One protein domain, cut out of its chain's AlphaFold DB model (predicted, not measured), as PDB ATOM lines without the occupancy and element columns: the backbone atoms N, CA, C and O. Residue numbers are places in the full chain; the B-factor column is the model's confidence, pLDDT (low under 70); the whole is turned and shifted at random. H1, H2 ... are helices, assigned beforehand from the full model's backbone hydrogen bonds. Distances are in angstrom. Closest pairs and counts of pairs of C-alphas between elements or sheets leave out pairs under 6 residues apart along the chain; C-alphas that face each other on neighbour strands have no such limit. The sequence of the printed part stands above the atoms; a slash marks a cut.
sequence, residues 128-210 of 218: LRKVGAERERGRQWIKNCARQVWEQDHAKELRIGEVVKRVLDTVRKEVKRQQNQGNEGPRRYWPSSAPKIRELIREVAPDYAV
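This is residues 128 to 210 of the 218 residues of an uncharacterized protein of Halomonas sp. THAF12 (UniProt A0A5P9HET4). Two long helices, H1 and H2, run opposite ways and make a V, meeting along the second half of H1 and the first half of H2 and spreading toward the start of H1 and the end of H2. Short H3 sits in the open mouth of the V and touches both arms, H4 packs across both of them nearer the closed end, and the small last helix H5 lies near the start of H2. The printed part has 83 residues with five named helices, in the order H1, H2, H3, H4, H5, and no named strand; its class is all helix. It is compact, with a radius of gyration of the C-alphas of 13.2 A, and its outline is elongated, with spans of 40 by 24 by 19 A.

The longest helix, H1, residues 128 to 151, and H2, residues 160 to 180, are both hubs, touching three other helices each. H1 touches H2 with residues 142 to 150 alone, and H2 touches H1 with residues 163 to 171 alone. Their closest C-alphas, those of Ala 146 and Val 167, are 6.3 A apart. The two helices run opposite ways at a steep tilt of 50 degrees. H3, residues 185 to 189, touches H1 beside residues 131 to 138 alone, where the closest C-alphas, those of Arg 135 and Tyr 189, are 5.4 A apart. H3 also touches H2 beside residues 175 to 179 alone, where the closest C-alphas, those of Val 175 and Pro 186, are 5.4 A apart. H4, residues 194 to 202, touches H1 beside residues 139 to 146 alone, with the C-alphas of Lys 143 and Ile 201 closest at 6.0 A. H1 and H4 run the same way at a steep tilt of 69 degrees, only just short of about perpendicular. H4 touches H2 beside residues 160 to 168 alone, with the C-alphas of Val 164 and Arg 198 closest at 5.8 A. H2 and H4 run opposite ways at a steep tilt of 68 degrees, again only just short of about perpendicular. The helix packing is mostly crossed: of the three touching pairs among H1, H2 and H4, 0 are at a shallow tilt. H5, residues 207 to 210, is close to H2 but not clearly touching, the closest C-alphas being those of Ile 160 and Ala 209, 5.7 A apart. H5 is apart from H1 and H3, and H3 is apart from H4. Every pair of O i and N i+4 is within hydrogen-bond range in H1, H2, H3 and H4, while H5, with 4 residues, is too short for such a pair.

H1, Leu 128 to Glu 151, is 34.4 A long from C-alpha 128 at (41.247, -8.910, -13.101) to C-alpha 151 at (25.477, -33.831, -30.854). H2, Ile 160 to Asn 180, is 30.2 A long and ends at C-alpha 180, at (44.016, -32.691, -7.553). H3 runs from Gly 185 to Tyr 189. H4 runs from Ala 194 to Arg 202 and is 12.0 A long. H5 runs from Asp 207 to Val 210, whose C-alpha is at (14.503, -23.830, -26.070).

The two C-alphas farthest apart are those of Leu 128 and Ala 155, 42.5 A. The printed part runs from residue 128 to residue 210 and has no cut. The link from H1 to H2 is short, with 8 residues; the links H2 to H3, H3 to H4 and H4 to H5 are tight, with 4 residues each. The mean pLDDT of the printed part is 85.7, and residues 128 to 130 are under 70.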
ATOM      1  N   LEU A 128      42.392  -9.109 -12.191       56.44
ATOM      2  CA  LEU A 128      41.247  -8.910 -13.101       56.44
ATOM      3  C   LEU A 128      41.429  -9.545 -14.489       56.44
ATOM      4  O   LEU A 128      40.502 -10.178 -14.997       56.44
ATOM      5  N   ARG A 129      42.626  -9.454 -15.084       60.41
ATOM      6  CA  ARG A 129      42.896 -10.053 -16.407       60.41
ATOM      7  C   ARG A 129      42.986 -11.582 -16.352       60.41
ATOM      8  O   ARG A 129      42.401 -12.252 -17.199       60.41
ATOM      9  N   LYS A 130      43.649 -12.143 -15.331       66.69
ATOM     10  CA  LYS A 130      43.759 -13.603 -15.139       66.69
ATOM     11  C   LYS A 130      42.419 -14.228 -14.736       66.69
ATOM     12  O   LYS A 130      42.053 -15.275 -15.260       66.69
ATOM     13  N   VAL A 131      41.649 -13.559 -13.874       70.00
ATOM     14  CA  VAL A 131      40.286 -13.976 -13.502       70.00
ATOM     15  C   VAL A 131      39.345 -13.887 -14.698       70.00
ATOM     16  O   VAL A 131      38.544 -14.794 -14.895       70.00
ATOM     17  N   GLY A 132      39.440 -12.829 -15.511       76.81
ATOM     18  CA  GLY A 132      38.669 -12.700 -16.748       76.81
ATOM     19  C   GLY A 132      38.948 -13.846 -17.720       76.81
ATOM     20  O   GLY A 132      38.013 -14.514 -18.157       76.81
ATOM     21  N   ALA A 133      40.226 -14.133 -17.980       80.75
ATOM     22  CA  ALA A 133      40.637 -15.235 -18.847       80.75
ATOM     23  C   ALA A 133      40.167 -16.604 -18.325       80.75
ATOM     24  O   ALA A 133      39.654 -17.412 -19.097       80.75
ATOM     25  N   GLU A 134      40.275 -16.859 -17.019       83.50
ATOM     26  CA  GLU A 134      39.867 -18.140 -16.429       83.50
ATOM     27  C   GLU A 134      38.337 -18.301 -16.383       83.50
ATOM     28  O   GLU A 134      37.813 -19.390 -16.630       83.50
ATOM     29  N   ARG A 135      37.595 -17.211 -16.142       85.69
ATOM     30  CA  ARG A 135      36.128 -17.196 -16.257       85.69
ATOM     31  C   ARG A 135      35.683 -17.479 -17.686       85.69
ATOM     32  O   ARG A 135      34.764 -18.274 -17.877       85.69
ATOM     33  N   GLU A 136      36.316 -16.849 -18.670       87.75
ATOM     34  CA  GLU A 136      35.970 -17.057 -20.077       87.75
ATOM     35  C   GLU A 136      36.331 -18.472 -20.534       87.75
ATOM     36  O   GLU A 136      35.506 -19.146 -21.150       87.75
ATOM     37  N   ARG A 137      37.496 -18.989 -20.125       87.75
ATOM     38  CA  ARG A 137      37.873 -20.393 -20.342       87.75
ATOM     39  C   ARG A 137      36.815 -21.348 -19.785       87.75
ATOM     40  O   ARG A 137      36.382 -22.248 -20.501       87.75
ATOM     41  N   GLY A 138      36.359 -21.132 -18.548       89.56
ATOM     42  CA  GLY A 138      35.299 -21.941 -17.943       89.56
ATOM     43  C   GLY A 138      33.971 -21.859 -18.701       89.56
ATOM     44  O   GLY A 138      33.321 -22.882 -18.923       89.56
ATOM     45  N   ARG A 139      33.577 -20.663 -19.164       92.62
ATOM     46  CA  ARG A 139      32.368 -20.473 -19.988       92.62
ATOM     47  C   ARG A 139      32.447 -21.241 -21.305       92.62
ATOM     48  O   ARG A 139      31.504 -21.957 -21.640       92.62
ATOM     49  N   GLN A 140      33.557 -21.117 -22.028       91.88
ATOM     50  CA  GLN A 140      33.756 -21.804 -23.307       91.88
ATOM     51  C   GLN A 140      33.801 -23.320 -23.137       91.88
ATOM     52  O   GLN A 140      33.188 -24.050 -23.915       91.88
ATOM     53  N   TRP A 141      34.450 -23.804 -22.079       93.50
ATOM     54  CA  TRP A 141      34.485 -25.229 -21.774       93.50
ATOM     55  C   TRP A 141      33.081 -25.794 -21.520       93.50
ATOM     56  O   TRP A 141      32.698 -26.786 -22.137       93.50
ATOM     57  N   ILE A 142      32.266 -25.111 -20.706       92.88
ATOM     58  CA  ILE A 142      30.866 -25.494 -20.439       92.88
ATOM     59  C   ILE A 142      30.038 -25.524 -21.729       92.88
ATOM     60  O   ILE A 142      29.286 -26.475 -21.951       92.88
ATOM     61  N   LYS A 143      30.186 -24.510 -22.592       93.06
ATOM     62  CA  LYS A 143      29.511 -24.458 -23.899       93.06
ATOM     63  C   LYS A 143      29.908 -25.636 -24.787       93.06
ATOM     64  O   LYS A 143      29.041 -26.244 -25.409       93.06
ATOM     65  N   ASN A 144      31.189 -25.995 -24.815       92.62
ATOM     66  CA  ASN A 144      31.679 -27.127 -25.600       92.62
ATOM     67  C   ASN A 144      31.157 -28.467 -25.069       92.62
ATOM     68  O   ASN A 144      30.703 -29.289 -25.860       92.62
ATOM     69  N   CYS A 145      31.124 -28.664 -23.748       91.06
ATOM     70  CA  CYS A 145      30.491 -29.848 -23.163       91.06
ATOM     71  C   CYS A 145      29.004 -29.932 -23.523       91.06
ATOM     72  O   CYS A 145      28.505 -31.007 -23.841       91.06
ATOM     73  N   ALA A 146      28.289 -28.806 -23.504       90.25
ATOM     74  CA  ALA A 146      26.886 -28.780 -23.892       90.25
ATOM     75  C   ALA A 146      26.689 -29.145 -25.370       90.25
ATOM     76  O   ALA A 146      25.823 -29.962 -25.666       90.25
ATOM     77  N   ARG A 147      27.520 -28.610 -26.279       91.75
ATOM     78  CA  ARG A 147      27.510 -28.980 -27.708       91.75
ATOM     79  C   ARG A 147      27.698 -30.481 -27.909       91.75
ATOM     80  O   ARG A 147      26.890 -31.084 -28.599       91.75
ATOM     81  N   GLN A 148      28.672 -31.091 -27.234       91.50
ATOM     82  CA  GLN A 148      28.902 -32.540 -27.312       91.50
ATOM     83  C   GLN A 148      27.689 -33.355 -26.845       91.50
ATOM     84  O   GLN A 148      27.350 -34.370 -27.446       91.50
ATOM     85  N   VAL A 149      27.006 -32.915 -25.782       90.00
ATOM     86  CA  VAL A 149      25.780 -33.583 -25.313       90.00
ATOM     87  C   VAL A 149      24.644 -33.433 -26.329       90.00
ATOM     88  O   VAL A 149      23.885 -34.379 -26.521       90.00
ATOM     89  N   TRP A 150      24.531 -32.278 -26.992       87.88
ATOM     90  CA  TRP A 150      23.536 -32.055 -28.045       87.88
ATOM     91  C   TRP A 150      23.820 -32.854 -29.316       87.88
ATOM     92  O   TRP A 150      22.891 -33.372 -29.925       87.88
ATOM     93  N   GLU A 151      25.082 -33.010 -29.702       87.88
ATOM     94  CA  GLU A 151      25.477 -33.831 -30.854       87.88
ATOM     95  C   GLU A 151      25.098 -35.307 -30.672       87.88
ATOM     96  O   GLU A 151      24.786 -35.991 -31.643       87.88
ATOM     97  N   GLN A 152      25.066 -35.780 -29.423       87.06
ATOM     98  CA  GLN A 152      24.614 -37.126 -29.062       87.06
ATOM     99  C   GLN A 152      23.077 -37.261 -29.026       87.06
ATOM    100  O   GLN A 152      22.563 -38.375 -28.918       87.06
ATOM    101  N   ASP A 153      22.325 -36.157 -29.122       85.12
ATOM    102  CA  ASP A 153      20.856 -36.138 -29.138       85.12
ATOM    103  C   ASP A 153      20.286 -36.377 -30.544       85.12
ATOM    104  O   ASP A 153      19.560 -35.554 -31.104       85.12
ATOM    105  N   HIS A 154      20.600 -37.527 -31.141       78.19
ATOM    106  CA  HIS A 154      20.136 -37.850 -32.496       78.19
ATOM    107  C   HIS A 154      18.601 -37.866 -32.626       78.19
ATOM    108  O   HIS A 154      18.071 -37.609 -33.706       78.19
ATOM    109  N   ALA A 155      17.886 -38.134 -31.528       78.56
ATOM    110  CA  ALA A 155      16.425 -38.169 -31.478       78.56
ATOM    111  C   ALA A 155      15.773 -36.783 -31.300       78.56
ATOM    112  O   ALA A 155      14.564 -36.666 -31.489       78.56
ATOM    113  N   LYS A 156      16.549 -35.732 -30.985       79.31
ATOM    114  CA  LYS A 156      16.053 -34.375 -30.681       79.31
ATOM    115  C   LYS A 156      15.032 -34.343 -29.539       79.31
ATOM    116  O   LYS A 156      14.036 -33.616 -29.592       79.31
ATOM    117  N   GLU A 157      15.266 -35.149 -28.511       80.25
ATOM    118  CA  GLU A 157      14.350 -35.302 -27.376       80.25
ATOM    119  C   GLU A 157      14.893 -34.656 -26.096       80.25
ATOM    120  O   GLU A 157      14.110 -34.343 -25.191       80.25
ATOM    121  N   LEU A 158      16.208 -34.415 -26.016       83.38
ATOM    122  CA  LEU A 158      16.823 -33.886 -24.805       83.38
ATOM    123  C   LEU A 158      16.314 -32.474 -24.510       83.38
ATOM    124  O   LEU A 158      16.353 -31.557 -25.336       83.38
ATOM    125  N   ARG A 159      15.866 -32.271 -23.270       84.38
ATOM    126  CA  ARG A 159      15.482 -30.937 -22.793       84.38
ATOM    127  C   ARG A 159      16.675 -30.219 -22.192       84.38
ATOM    128  O   ARG A 159      17.540 -30.826 -21.561       84.38
ATOM    129  N   ILE A 160      16.655 -28.886 -22.246       85.50
ATOM    130  CA  ILE A 160      17.723 -28.064 -21.657       85.50
ATOM    131  C   ILE A 160      17.972 -28.382 -20.176       85.50
ATOM    132  O   ILE A 160      19.106 -28.345 -19.710       85.50
ATOM    133  N   GLY A 161      16.928 -28.746 -19.423       84.75
ATOM    134  CA  GLY A 161      17.058 -29.141 -18.020       84.75
ATOM    135  C   GLY A 161      17.888 -30.412 -17.809       84.75
ATOM    136  O   GLY A 161      18.608 -30.505 -16.817       84.75
ATOM    137  N   GLU A 162      17.820 -31.366 -18.735       88.12
ATOM    138  CA  GLU A 162      18.564 -32.628 -18.674       88.12
ATOM    139  C   GLU A 162      20.021 -32.419 -19.074       88.12
ATOM    140  O   GLU A 162      20.925 -32.904 -18.391       88.12
ATOM    141  N   VAL A 163      20.260 -31.605 -20.103       89.19
ATOM    142  CA  VAL A 163      21.620 -31.228 -20.509       89.19
ATOM    143  C   VAL A 163      22.314 -30.411 -19.424       89.19
ATOM    144  O   VAL A 163      23.468 -30.687 -19.110       89.19
ATOM    145  N   VAL A 164      21.606 -29.500 -18.747       91.06
ATOM    146  CA  VAL A 164      22.148 -28.785 -17.575       91.06
ATOM    147  C   VAL A 164      22.620 -29.755 -16.493       91.06
ATOM    148  O   VAL A 164      23.704 -29.550 -15.953       91.06
ATOM    149  N   LYS A 165      21.857 -30.814 -16.182       90.69
ATOM    150  CA  LYS A 165      22.277 -31.820 -15.188       90.69
ATOM    151  C   LYS A 165      23.553 -32.547 -15.633       90.69
ATOM    152  O   LYS A 165      24.521 -32.579 -14.877       90.69
ATOM    153  N   ARG A 166      23.590 -33.046 -16.875       91.19
ATOM    154  CA  ARG A 166      24.755 -33.770 -17.428       91.19
ATOM    155  C   ARG A 166      26.020 -32.906 -17.478       91.19
ATOM    156  O   ARG A 166      27.109 -33.369 -17.134       91.19
ATOM    157  N   VAL A 167      25.878 -31.641 -17.873       91.50
ATOM    158  CA  VAL A 167      26.994 -30.689 -17.930       91.50
ATOM    159  C   VAL A 167      27.454 -30.305 -16.522       91.50
ATOM    160  O   VAL A 167      28.654 -30.293 -16.274       91.50
ATOM    161  N   LEU A 168      26.539 -30.070 -15.575       91.12
ATOM    162  CA  LEU A 168      26.878 -29.766 -14.177       91.12
ATOM    163  C   LEU A 168      27.715 -30.886 -13.535       91.12
ATOM    164  O   LEU A 168      28.711 -30.603 -12.868       91.12
ATOM    165  N   ASP A 169      27.343 -32.149 -13.749       91.75
ATOM    166  CA  ASP A 169      28.094 -33.289 -13.213       91.75
ATOM    167  C   ASP A 169      29.488 -33.402 -13.844       91.75
ATOM    168  O   ASP A 169      30.471 -33.680 -13.153       91.75
ATOM    169  N   THR A 170      29.595 -33.111 -15.141       92.00
ATOM    170  CA  THR A 170      30.871 -33.074 -15.869       92.00
ATOM    171  C   THR A 170      31.775 -31.937 -15.373       92.00
ATOM    172  O   THR A 170      32.949 -32.173 -15.089       92.00
ATOM    173  N   VAL A 171      31.223 -30.739 -15.140       90.56
ATOM    174  CA  VAL A 171      31.940 -29.602 -14.527       90.56
ATOM    175  C   VAL A 171      32.465 -29.970 -13.140       90.56
ATOM    176  O   VAL A 171      33.625 -29.710 -12.834       90.56
ATOM    177  N   ARG A 172      31.650 -30.611 -12.294       89.94
ATOM    178  CA  ARG A 172      32.072 -31.021 -10.942       89.94
ATOM    179  C   ARG A 172      33.236 -32.010 -10.974       89.94
ATOM    180  O   ARG A 172      34.165 -31.877 -10.175       89.94
ATOM    181  N   LYS A 173      33.200 -32.984 -11.889       91.31
ATOM    182  CA  LYS A 173      34.297 -33.946 -12.085       91.31
ATOM    183  C   LYS A 173      35.575 -33.246 -12.546       91.31
ATOM    184  O   LYS A 173      36.637 -33.517 -11.988       91.31
ATOM    185  N   GLU A 174      35.467 -32.318 -13.492       90.50
ATOM    186  CA  GLU A 174      36.617 -31.578 -14.013       90.50
ATOM    187  C   GLU A 174      37.241 -30.653 -12.964       90.50
ATOM    188  O   GLU A 174      38.454 -30.674 -12.773       90.50
ATOM    189  N   VAL A 175      36.423 -29.907 -12.214       88.12
ATOM    190  CA  VAL A 175      36.895 -29.051 -11.112       88.12
ATOM    191  C   VAL A 175      37.663 -29.876 -10.078       88.12
ATOM    192  O   VAL A 175      38.740 -29.468  -9.647       88.12
ATOM    193  N   LYS A 176      37.157 -31.063  -9.716       89.19
ATOM    194  CA  LYS A 176      37.848 -31.969  -8.789       89.19
ATOM    195  C   LYS A 176      39.165 -32.498  -9.376       89.19
ATOM    196  O   LYS A 176      40.161 -32.563  -8.661       89.19
ATOM    197  N   ARG A 177      39.192 -32.842 -10.671       88.19
ATOM    198  CA  ARG A 177      40.406 -33.293 -11.376       88.19
ATOM    199  C   ARG A 177      41.496 -32.217 -11.375       88.19
ATOM    200  O   ARG A 177      42.632 -32.513 -11.023       88.19
ATOM    201  N   GLN A 178      41.134 -30.985 -11.718       85.62
ATOM    202  CA  GLN A 178      42.043 -29.835 -11.752       85.62
ATOM    203  C   GLN A 178      42.556 -29.476 -10.352       85.62
ATOM    204  O   GLN A 178      43.739 -29.188 -10.178       85.62
ATOM    205  N   GLN A 179      41.700 -29.584  -9.331       85.38
ATOM    206  CA  GLN A 179      42.104 -29.367  -7.945       85.38
ATOM    207  C   GLN A 179      43.159 -30.387  -7.487       85.38
ATOM    208  O   GLN A 179      44.135 -30.002  -6.849       85.38
ATOM    209  N   ASN A 180      43.011 -31.663  -7.853       84.94
ATOM    210  CA  ASN A 180      44.016 -32.691  -7.553       84.94
ATOM    211  C   ASN A 180      45.362 -32.442  -8.264       84.94
ATOM    212  O   ASN A 180      46.381 -32.966  -7.831       84.94
ATOM    213  N   GLN A 181      45.370 -31.641  -9.334       84.31
ATOM    214  CA  GLN A 181      46.573 -31.213 -10.058       84.31
ATOM    215  C   GLN A 181      47.152 -29.887  -9.524       84.31
ATOM    216  O   GLN A 181      48.064 -29.330 -10.127       84.31
ATOM    217  N   GLY A 182      46.621 -29.358  -8.415       78.81
ATOM    218  CA  GLY A 182      47.072 -28.102  -7.807       78.81
ATOM    219  C   GLY A 182      46.494 -26.834  -8.448       78.81
ATOM    220  O   GLY A 182      46.860 -25.729  -8.052       78.81
ATOM    221  N   ASN A 183      45.572 -26.953  -9.409       78.56
ATOM    222  CA  ASN A 183      44.927 -25.809 -10.049       78.56
ATOM    223  C   ASN A 183      43.611 -25.440  -9.339       78.56
ATOM    224  O   ASN A 183      42.572 -26.074  -9.539       78.56
ATOM    225  N   GLU A 184      43.627 -24.375  -8.532       78.69
ATOM    226  CA  GLU A 184      42.422 -23.867  -7.849       78.69
ATOM    227  C   GLU A 184      41.494 -23.017  -8.738       78.69
ATOM    228  O   GLU A 184      40.369 -22.702  -8.329       78.69
ATOM    229  N   GLY A 185      41.938 -22.628  -9.939       79.75
ATOM    230  CA  GLY A 185      41.223 -21.707 -10.829       79.75
ATOM    231  C   GLY A 185      39.778 -22.138 -11.121       79.75
ATOM    232  O   GLY A 185      38.852 -21.369 -10.840       79.75
ATOM    233  N   PRO A 186      39.545 -23.381 -11.577       82.75
ATOM    234  CA  PRO A 186      38.204 -23.882 -11.859       82.75
ATOM    235  C   PRO A 186      37.261 -23.848 -10.655       82.75
ATOM    236  O   PRO A 186      36.104 -23.453 -10.786       82.75
ATOM    237  N   ARG A 187      37.751 -24.172  -9.452       83.25
ATOM    238  CA  ARG A 187      36.941 -24.130  -8.223       83.25
ATOM    239  C   ARG A 187      36.490 -22.709  -7.881       83.25
ATOM    240  O   ARG A 187      35.367 -22.529  -7.410       83.25
ATOM    241  N   ARG A 188      37.360 -21.713  -8.080       80.31
ATOM    242  CA  ARG A 188      37.075 -20.312  -7.723       80.31
ATOM    243  C   ARG A 188      36.261 -19.572  -8.779       80.31
ATOM    244  O   ARG A 188      35.476 -18.696  -8.424       80.31
ATOM    245  N   TYR A 189      36.464 -19.877 -10.061       85.81
ATOM    246  CA  TYR A 189      36.019 -18.991 -11.139       85.81
ATOM    247  C   TYR A 189      35.001 -19.605 -12.095       85.81
ATOM    248  O   TYR A 189      34.306 -18.848 -12.780       85.81
ATOM    249  N   TRP A 190      34.873 -20.934 -12.153       89.38
ATOM    250  CA  TRP A 190      33.926 -21.551 -13.076       89.38
ATOM    251  C   TRP A 190      32.494 -21.542 -12.514       89.38
ATOM    252  O   TRP A 190      32.284 -21.670 -11.304       89.38
ATOM    253  N   PRO A 191      31.476 -21.400 -13.378       87.62
ATOM    254  CA  PRO A 191      30.079 -21.521 -12.977       87.62
ATOM    255  C   PRO A 191      29.775 -22.897 -12.370       87.62
ATOM    256  O   PRO A 191      29.968 -23.923 -13.013       87.62
ATOM    257  N   SER A 192      29.241 -22.912 -11.148       85.75
ATOM    258  CA  SER A 192      28.923 -24.141 -10.402       85.75
ATOM    259  C   SER A 192      27.436 -24.305 -10.070       85.75
ATOM    260  O   SER A 192      27.030 -25.341  -9.541       85.75
ATOM    261  N   SER A 193      26.607 -23.300 -10.373       89.50
ATOM    262  CA  SER A 193      25.170 -23.336 -10.114       89.50
ATOM    263  C   SER A 193      24.379 -23.659 -11.380       89.50
ATOM    264  O   SER A 193      24.670 -23.158 -12.469       89.50
ATOM    265  N   ALA A 194      23.333 -24.474 -11.229       88.06
ATOM    266  CA  ALA A 194      22.465 -24.865 -12.337       88.06
ATOM    267  C   ALA A 194      21.848 -23.669 -13.101       88.06
ATOM    268  O   ALA A 194      21.802 -23.746 -14.327       88.06
ATOM    269  N   PRO A 195      21.428 -22.554 -12.458       90.38
ATOM    270  CA  PRO A 195      20.940 -21.377 -13.181       90.38
ATOM    271  C   PRO A 195      21.998 -20.738 -14.090       90.38
ATOM    272  O   PRO A 195      21.722 -20.502 -15.263       90.38
ATOM    273  N   LYS A 196      23.229 -20.541 -13.594       90.06
ATOM    274  CA  LYS A 196      24.321 -19.924 -14.371       90.06
ATOM    275  C   LYS A 196      24.764 -20.807 -15.536       90.06
ATOM    276  O   LYS A 196      25.026 -20.318 -16.628       90.06
ATOM    277  N   ILE A 197      24.827 -22.120 -15.315       89.31
ATOM    278  CA  ILE A 197      25.129 -23.075 -16.386       89.31
ATOM    279  C   ILE A 197      24.000 -23.095 -17.421       89.31
ATOM    280  O   ILE A 197      24.276 -23.112 -18.615       89.31
ATOM    281  N   ARG A 198      22.732 -23.037 -16.996       90.50
ATOM    282  CA  ARG A 198      21.585 -22.984 -17.913       90.50
ATOM    283  C   ARG A 198      21.647 -21.779 -18.847       90.50
ATOM    284  O   ARG A 198      21.348 -21.949 -20.022       90.50
ATOM    285  N   GLU A 199      22.024 -20.602 -18.354       91.19
ATOM    286  CA  GLU A 199      22.201 -19.409 -19.195       91.19
ATOM    287  C   GLU A 199      23.248 -19.634 -20.288       91.19
ATOM    288  O   GLU A 199      22.960 -19.405 -21.458       91.19
ATOM    289  N   LEU A 200      24.407 -20.196 -19.938       91.12
ATOM    290  CA  LEU A 200      25.466 -20.493 -20.910       91.12
ATOM    291  C   LEU A 200      25.052 -21.556 -21.930       91.12
ATOM    292  O   LEU A 200      25.407 -21.462 -23.102       91.12
ATOM    293  N   ILE A 201      24.305 -22.570 -21.489       91.06
ATOM    294  CA  ILE A 201      23.809 -23.635 -22.366       91.06
ATOM    295  C   ILE A 201      22.750 -23.098 -23.329       91.06
ATOM    296  O   ILE A 201      22.729 -23.536 -24.473       91.06
ATOM    297  N   ARG A 202      21.899 -22.147 -22.910       88.62
ATOM    298  CA  ARG A 202      20.883 -21.538 -23.788       88.62
ATOM    299  C   ARG A 202      21.493 -20.916 -25.040       88.62
ATOM    300  O   ARG A 202      20.888 -21.025 -26.095       88.62
ATOM    301  N   GLU A 203      22.677 -20.316 -24.933       89.38
ATOM    302  CA  GLU A 203      23.373 -19.694 -26.071       89.38
ATOM    303  C   GLU A 203      23.798 -20.697 -27.155       89.38
ATOM    304  O   GLU A 203      24.035 -20.308 -28.295       89.38
ATOM    305  N   VAL A 204      23.926 -21.980 -26.806       90.06
ATOM    306  CA  VAL A 204      24.337 -23.057 -27.723       90.06
ATOM    307  C   VAL A 204      23.274 -24.146 -27.866       90.06
ATOM    308  O   VAL A 204      23.543 -25.195 -28.447       90.06
ATOM    309  N   ALA A 205      22.087 -23.934 -27.296       87.06
ATOM    310  CA  ALA A 205      21.006 -24.903 -27.330       87.06
ATOM    311  C   ALA A 205      20.275 -24.831 -28.678       87.06
ATOM    312  O   ALA A 205      20.002 -23.734 -29.166       87.06
ATOM    313  N   PRO A 206      19.914 -25.978 -29.268       84.31
ATOM    314  CA  PRO A 206      19.125 -25.998 -30.490       84.31
ATOM    315  C   PRO A 206      17.681 -25.538 -30.229       84.31
ATOM    316  O   PRO A 206      17.126 -25.763 -29.151       84.31
ATOM    317  N   ASP A 207      17.042 -24.941 -31.237       82.25
ATOM    318  CA  ASP A 207      15.709 -24.323 -31.133       82.25
ATOM    319  C   ASP A 207      14.633 -25.227 -30.509       82.25
ATOM    320  O   ASP A 207      13.795 -24.756 -29.732       82.25
ATOM    321  N   TYR A 208      14.668 -26.528 -30.824       78.38
ATOM    322  CA  TYR A 208      13.707 -27.515 -30.318       78.38
ATOM    323  C   TYR A 208      13.801 -27.714 -28.797       78.38
ATOM    324  O   TYR A 208      12.816 -28.083 -28.164       78.38
ATOM    325  N   ALA A 209      14.966 -27.444 -28.202       76.31
ATOM    326  CA  ALA A 209      15.210 -27.586 -26.770       76.31
ATOM    327  C   ALA A 209      14.898 -26.300 -25.977       76.31
ATOM    328  O   ALA A 209      14.833 -26.343 -24.742       76.31
ATOM    329  N   VAL A 210      14.726 -25.161 -26.666       70.81
ATOM    330  CA  VAL A 210      14.503 -23.830 -26.070       70.81
ATOM    331  C   VAL A 210      13.037 -23.402 -26.141       70.81
ATOM    332  O   VAL A 210      12.523 -22.834 -25.173       70.81
TER     333      VAL A 210